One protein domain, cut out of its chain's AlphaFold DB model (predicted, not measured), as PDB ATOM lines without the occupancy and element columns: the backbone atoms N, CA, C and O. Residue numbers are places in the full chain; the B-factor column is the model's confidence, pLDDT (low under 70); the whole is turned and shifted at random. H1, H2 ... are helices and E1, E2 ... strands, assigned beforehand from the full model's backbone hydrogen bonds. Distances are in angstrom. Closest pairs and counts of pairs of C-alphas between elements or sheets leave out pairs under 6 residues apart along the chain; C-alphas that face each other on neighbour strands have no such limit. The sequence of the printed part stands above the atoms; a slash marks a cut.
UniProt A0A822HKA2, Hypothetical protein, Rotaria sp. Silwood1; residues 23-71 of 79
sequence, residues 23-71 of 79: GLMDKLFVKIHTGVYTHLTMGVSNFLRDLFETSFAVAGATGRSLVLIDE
ATOM      1  N   GLY A  23     -23.403  50.749 -54.224       81.44
ATOM      2  CA  GLY A  23     -23.046  49.620 -55.082       81.44
ATOM      3  C   GLY A  23     -24.173  49.279 -56.056       81.44
ATOM      4  O   GLY A  23     -25.321  49.652 -55.837       81.44
ATOM      5  N   LEU A  24     -23.855  48.548 -57.127       81.06
ATOM      6  CA  LEU A  24     -24.873  48.015 -58.035       81.06
ATOM      7  C   LEU A  24     -25.754  47.007 -57.295       81.06
ATOM      8  O   LEU A  24     -25.271  45.983 -56.812       81.06
ATOM      9  N   MET A  25     -27.044  47.312 -57.248       87.00
ATOM     10  CA  MET A  25     -28.071  46.542 -56.568       87.00
ATOM     11  C   MET A  25     -29.129  46.132 -57.587       87.00
ATOM     12  O   MET A  25     -29.483  46.930 -58.455       87.00
ATOM     13  N   ASP A  26     -29.616  44.900 -57.504       88.00
ATOM     14  CA  ASP A  26     -30.555  44.352 -58.488       88.00
ATOM     15  C   ASP A  26     -32.021  44.555 -58.088       88.00
ATOM     16  O   ASP A  26     -32.861  44.842 -58.939       88.00
ATOM     17  N   LYS A  27     -32.337  44.429 -56.795       88.00
ATOM     18  CA  LYS A  27     -33.701  44.556 -56.272       88.00
ATOM     19  C   LYS A  27     -33.732  45.306 -54.951       88.00
ATOM     20  O   LYS A  27     -32.886  45.082 -54.083       88.00
ATOM     21  N   LEU A  28     -34.741  46.170 -54.806       86.94
ATOM     22  CA  LEU A  28     -35.077  46.864 -53.564       86.94
ATOM     23  C   LEU A  28     -36.384  46.312 -53.012       86.94
ATOM     24  O   LEU A  28     -37.439  46.533 -53.602       86.94
ATOM     25  N   PHE A  29     -36.313  45.655 -51.862       87.31
ATOM     26  CA  PHE A  29     -37.493  45.295 -51.089       87.31
ATOM     27  C   PHE A  29     -37.597  46.259 -49.921       87.31
ATOM     28  O   PHE A  29     -36.671  46.358 -49.121       87.31
ATOM     29  N   VAL A  30     -38.695  47.004 -49.844       82.88
ATOM     30  CA  VAL A  30     -38.932  47.957 -48.761       82.88
ATOM     31  C   VAL A  30     -40.274  47.651 -48.135       82.88
ATOM     32  O   VAL A  30     -41.306  47.729 -48.799       82.88
ATOM     33  N   LYS A  31     -40.246  47.348 -46.843       78.94
ATOM     34  CA  LYS A  31     -41.419  47.267 -45.987       78.94
ATOM     35  C   LYS A  31     -41.279  48.360 -44.934       78.94
ATOM     36  O   LYS A  31     -40.392  48.296 -44.091       78.94
ATOM     37  N   ILE A  32     -42.132  49.374 -45.030       73.81
ATOM     38  CA  ILE A  32     -42.234  50.462 -44.054       73.81
ATOM     39  C   ILE A  32     -43.651  50.408 -43.499       73.81
ATOM     40  O   ILE A  32     -44.615  50.466 -44.269       73.81
ATOM     41  N   HIS A  33     -43.785  50.272 -42.185       63.91
ATOM     42  CA  HIS A  33     -45.073  50.395 -41.523       63.91
ATOM     43  C   HIS A  33     -45.366  51.887 -41.318       63.91
ATOM     44  O   HIS A  33     -44.897  52.515 -40.377       63.91
ATOM     45  N   THR A  34     -46.113  52.507 -42.230       51.97
ATOM     46  CA  THR A  34     -46.658  53.845 -41.966       51.97
ATOM     47  C   THR A  34     -47.802  53.664 -40.976       51.97
ATOM     48  O   THR A  34     -48.806  53.043 -41.308       51.97
ATOM     49  N   GLY A  35     -47.619  54.129 -39.741       55.38
ATOM     50  CA  GLY A  35     -48.555  53.913 -38.641       55.38
ATOM     51  C   GLY A  35     -50.037  54.086 -39.006       55.38
ATOM     52  O   GLY A  35     -50.434  55.046 -39.663       55.38
ATOM     53  N   VAL A  36     -50.834  53.153 -38.471       51.59
ATOM     54  CA  VAL A  36     -52.303  53.043 -38.504       51.59
ATOM     55  C   VAL A  36     -52.892  52.496 -39.808       51.59
ATOM     56  O   VAL A  36     -53.584  53.179 -40.559       51.59
ATOM     57  N   TYR A  37     -52.748  51.181 -39.988       53.69
ATOM     58  CA  TYR A  37     -53.667  50.398 -40.814       53.69
ATOM     59  C   TYR A  37     -54.269  49.257 -39.991       53.69
ATOM     60  O   TYR A  37     -53.861  48.098 -40.074       53.69
ATOM     61  N   THR A  38     -55.270  49.569 -39.171       52.16
ATOM     62  CA  THR A  38     -56.153  48.544 -38.607       52.16
ATOM     63  C   THR A  38     -57.029  47.972 -39.722       52.16
ATOM     64  O   THR A  38     -58.183  48.356 -39.892       52.16
ATOM     65  N   HIS A  39     -56.475  47.050 -40.508       52.50
ATOM     66  CA  HIS A  39     -57.238  46.227 -41.441       52.50
ATOM     67  C   HIS A  39     -57.883  45.064 -40.678       52.50
ATOM     68  O   HIS A  39     -57.411  43.934 -40.710       52.50
ATOM     69  N   LEU A  40     -58.988  45.344 -39.985       54.97
ATOM     70  CA  LEU A  40     -59.800  44.349 -39.263       54.97
ATOM     71  C   LEU A  40     -60.610  43.413 -40.194       54.97
ATOM     72  O   LEU A  40     -61.425  42.629 -39.722       54.97
ATOM     73  N   THR A  41     -60.431  43.493 -41.516       51.91
ATOM     74  CA  THR A  41     -61.450  43.050 -42.486       51.91
ATOM     75  C   THR A  41     -61.206  41.671 -43.125       51.91
ATOM     76  O   THR A  41     -62.089  41.194 -43.824       51.91
ATOM     77  N   MET A  42     -60.066  40.992 -42.914       56.97
ATOM     78  CA  MET A  42     -59.733  39.771 -43.693       56.97
ATOM     79  C   MET A  42     -59.436  38.483 -42.904       56.97
ATOM     80  O   MET A  42     -59.017  37.498 -43.499       56.97
ATOM     81  N   GLY A  43     -59.660  38.432 -41.587       60.94
ATOM     82  CA  GLY A  43     -59.520  37.182 -40.811       60.94
ATOM     83  C   GLY A  43     -58.089  36.631 -40.676       60.94
ATOM     84  O   GLY A  43     -57.887  35.611 -40.023       60.94
ATOM     85  N   VAL A  44     -57.088  37.313 -41.241       63.62
ATOM     86  CA  VAL A  44     -55.657  37.025 -41.080       63.62
ATOM     87  C   VAL A  44     -55.051  38.111 -40.193       63.62
ATOM     88  O   VAL A  44     -55.338  39.293 -40.386       63.62
ATOM     89  N   SER A  45     -54.229  37.729 -39.211       70.75
ATOM     90  CA  SER A  45     -53.586  38.708 -38.330       70.75
ATOM     91  C   SER A  45     -52.638  39.606 -39.129       70.75
ATOM     92  O   SER A  45     -51.978  39.156 -40.069       70.75
ATOM     93  N   ASN A  46     -52.539  40.880 -38.737       70.38
ATOM     94  CA  ASN A  46     -51.568  41.803 -39.332       70.38
ATOM     95  C   ASN A  46     -50.151  41.212 -39.301       70.38
ATOM     96  O   ASN A  46     -49.447  41.266 -40.302       70.38
ATOM     97  N   PHE A  47     -49.814  40.518 -38.213       72.94
ATOM     98  CA  PHE A  47     -48.556  39.798 -38.062       72.94
ATOM     99  C   PHE A  47     -48.349  38.683 -39.099       72.94
ATOM    100  O   PHE A  47     -47.290  38.609 -39.714       72.94
ATOM    101  N   LEU A  48     -49.351  37.824 -39.334       77.75
ATOM    102  CA  LEU A  48     -49.242  36.755 -40.335       77.75
ATOM    103  C   LEU A  48     -49.065  37.324 -41.744       77.75
ATOM    104  O   LEU A  48     -48.277  36.794 -42.524       77.75
ATOM    105  N   ARG A  49     -49.755  38.420 -42.069       76.44
ATOM    106  CA  ARG A  49     -49.571  39.111 -43.349       76.44
ATOM    107  C   ARG A  49     -48.165  39.700 -43.479       76.44
ATOM    108  O   ARG A  49     -47.535  39.509 -44.516       76.44
ATOM    109  N   ASP A  50     -47.659  40.349 -42.434       77.44
ATOM    110  CA  ASP A  50     -46.302  40.901 -42.426       77.44
ATOM    111  C   ASP A  50     -45.241  39.798 -42.570       77.44
ATOM    112  O   ASP A  50     -44.265  39.969 -43.303       77.44
ATOM    113  N   LEU A  51     -45.466  38.630 -41.963       81.25
ATOM    114  CA  LEU A  51     -44.646  37.432 -42.156       81.25
ATOM    115  C   LEU A  51     -44.643  36.950 -43.608       81.25
ATOM    116  O   LEU A  51     -43.575  36.675 -44.153       81.25
ATOM    117  N   PHE A  52     -45.810  36.857 -44.249       83.25
ATOM    118  CA  PHE A  52     -45.900  36.433 -45.647       83.25
ATOM    119  C   PHE A  52     -45.203  37.411 -46.595       83.25
ATOM    120  O   PHE A  52     -44.437  36.984 -47.458       83.25
ATOM    121  N   GLU A  53     -45.415  38.713 -46.415       80.50
ATOM    122  CA  GLU A  53     -44.758  39.741 -47.229       80.50
ATOM    123  C   GLU A  53     -43.236  39.741 -47.025       80.50
ATOM    124  O   GLU A  53     -42.477  39.835 -47.991       80.50
ATOM    125  N   THR A  54     -42.776  39.557 -45.783       84.81
ATOM    126  CA  THR A  54     -41.342  39.452 -45.471       84.81
ATOM    127  C   THR A  54     -40.733  38.188 -46.074       84.81
ATOM    128  O   THR A  54     -39.670  38.249 -46.689       84.81
ATOM    129  N   SER A  55     -41.419  37.049 -45.961       87.25
ATOM    130  CA  SER A  55     -40.996  35.778 -46.562       87.25
ATOM    131  C   SER A  55     -40.866  35.897 -48.078       87.25
ATOM    132  O   SER A  55     -39.861  35.481 -48.650       87.25
ATOM    133  N   PHE A  56     -41.828  36.552 -48.731       86.44
ATOM    134  CA  PHE A  56     -41.774  36.809 -50.167       86.44
ATOM    135  C   PHE A  56     -40.581  37.695 -50.556       86.44
ATOM    136  O   PHE A  56     -39.877  37.398 -51.523       86.44
ATOM    137  N   ALA A  57     -40.315  38.755 -49.788       86.25
ATOM    138  CA  ALA A  57     -39.169  39.634 -50.015       86.25
ATOM    139  C   ALA A  57     -37.833  38.887 -49.874       86.25
ATOM    140  O   ALA A  57     -36.965  39.012 -50.735       86.25
ATOM    141  N   VAL A  58     -37.684  38.075 -48.825       86.56
ATOM    142  CA  VAL A  58     -36.471  37.278 -48.584       86.56
ATOM    143  C   VAL A  58     -36.302  36.195 -49.649       86.56
ATOM    144  O   VAL A  58     -35.208  36.032 -50.180       86.56
ATOM    145  N   ALA A  59     -37.377  35.497 -50.023       90.25
ATOM    146  CA  ALA A  59     -37.342  34.471 -51.063       90.25
ATOM    147  C   ALA A  59     -36.975  35.038 -52.446       90.25
ATOM    148  O   ALA A  59     -36.359  34.353 -53.259       90.25
ATOM    149  N   GLY A  60     -37.350  36.291 -52.725       87.31
ATOM    150  CA  GLY A  60     -37.025  36.985 -53.971       87.31
ATOM    151  C   GLY A  60     -35.667  37.697 -53.981       87.31
ATOM    152  O   GLY A  60     -35.243  38.155 -55.055       87.31
ATOM    153  N   ALA A  61     -35.012  37.822 -52.824       89.75
ATOM    154  CA  ALA A  61     -33.750  38.528 -52.664       89.75
ATOM    155  C   ALA A  61     -32.562  37.694 -53.161       89.75
ATOM    156  O   ALA A  61     -32.485  36.482 -52.974       89.75
ATOM    157  N   THR A  62     -31.610  38.366 -53.800       90.62
ATOM    158  CA  THR A  62     -30.321  37.797 -54.201       90.62
ATOM    159  C   THR A  62     -29.207  38.373 -53.327       90.62
ATOM    160  O   THR A  62     -29.421  39.315 -52.564       90.62
ATOM    161  N   GLY A  63     -27.976  37.875 -53.473       87.75
ATOM    162  CA  GLY A  63     -26.814  38.418 -52.756       87.75
ATOM    163  C   GLY A  63     -26.475  39.885 -53.078       87.75
ATOM    164  O   GLY A  63     -25.590  40.450 -52.443       87.75
ATOM    165  N   ARG A  64     -27.145  40.503 -54.062       89.50
ATOM    166  CA  ARG A  64     -27.013  41.931 -54.401       89.50
ATOM    167  C   ARG A  64     -28.289  42.730 -54.147       89.50
ATOM    168  O   ARG A  64     -28.340  43.899 -54.521       89.50
ATOM    169  N   SER A  65     -29.300  42.127 -53.532       90.06
ATOM    170  CA  SER A  65     -30.551  42.809 -53.214       90.06
ATOM    171  C   SER A  65     -30.451  43.513 -51.867       90.06
ATOM    172  O   SER A  65     -29.822  43.009 -50.937       90.06
ATOM    173  N   LEU A  66     -31.100  44.669 -51.743       87.56
ATOM    174  CA  LEU A  66     -31.260  45.350 -50.462       87.56
ATOM    175  C   LEU A  66     -32.681  45.132 -49.962       87.56
ATOM    176  O   LEU A  66     -33.653  45.468 -50.643       87.56
ATOM    177  N   VAL A  67     -32.780  44.593 -48.754       88.12
ATOM    178  CA  VAL A  67     -34.039  44.398 -48.045       88.12
ATOM    179  C   VAL A  67     -34.053  45.371 -46.868       88.12
ATOM    180  O   VAL A  67     -33.213  45.285 -45.976       88.12
ATOM    181  N   LEU A  68     -34.971  46.334 -46.898       84.62
ATOM    182  CA  LEU A  68     -35.227  47.290 -45.826       84.62
ATOM    183  C   LEU A  68     -36.545  46.918 -45.161       84.62
ATOM    184  O   LEU A  68     -37.601  46.982 -45.792       84.62
ATOM    185  N   ILE A  69     -36.466  46.535 -43.895       82.94
ATOM    186  CA  ILE A  69     -37.623  46.210 -43.073       82.94
ATOM    187  C   ILE A  69     -37.588  47.161 -41.889       82.94
ATOM    188  O   ILE A  69     -36.613  47.172 -41.140       82.94
ATOM    189  N   ASP A  70     -38.629  47.970 -41.763       76.31
ATOM    190  CA  ASP A  70     -38.838  48.848 -40.621       76.31
ATOM    191  C   ASP A  70     -39.978  48.299 -39.761       76.31
ATOM    192  O   ASP A  70     -40.974  47.808 -40.300       76.31
ATOM    193  N   GLU A  71     -39.819  48.363 -38.439       67.75
ATOM    194  CA  GLU A  71     -40.849  47.983 -37.456       67.75
ATOM    195  C   GLU A  71     -41.429  46.552 -37.597       67.75
ATOM    196  O   GLU A  71     -42.613  46.304 -37.357       67.75
TER     197      GLU A  71
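What this domain is: This is residues 23 to 71 of the 79 residues of the protein "Hypothetical protein" of Rotaria sp. Silwood1 (UniProt A0A822HKA2). One helix, H1, runs along one face of a small ribbon of two parallel strands, E1 and E2, and a wide loop leads from E1 to H1, with residues 39 to 45 sticking out at one end. The printed part has 49 residues, in the order E1, H1, E2; the class is mixed, with under half of the residues in named elements. It is loose, with a radius of gyration of the C-alphas of 12.9 A, and only just elongated, spanning 40 by 20 by 13 A.

Where its parts are: E1 is residues 28 to 31, from C-alpha 28 at (-35.077, 46.864, -53.564). H1 is residues 46 to 60, 21.2 A long. E2 is residues 66 to 69, ending at C-alpha 69 at (-37.623, 46.210, -43.073).

How they stand to each other: E1 and E2 are parallel neighbours at 3 degrees; N 29 and O 66 are 2.9 A apart, within hydrogen-bond range. E1, H1 and E2 form a strand-helix-strand unit, two parallel strands joined through a helix, with a right-handed crossover. The closest C-alphas of E1 and H1, Phe 29 and Ala 57, are 6.0 A apart; those of H1 and E2, Ala 57 and Val 67, 7.3 A. In H1 every O i to N i+4 pair is within hydrogen-bond range.

The domain as a whole: The farthest C-alphas, Gly 23 and Gly 43, are 41.1 A apart. The printed part has no cut. The link E1 to H1 is long. Residues 33 to 44 and residue 71 are under pLDDT 70.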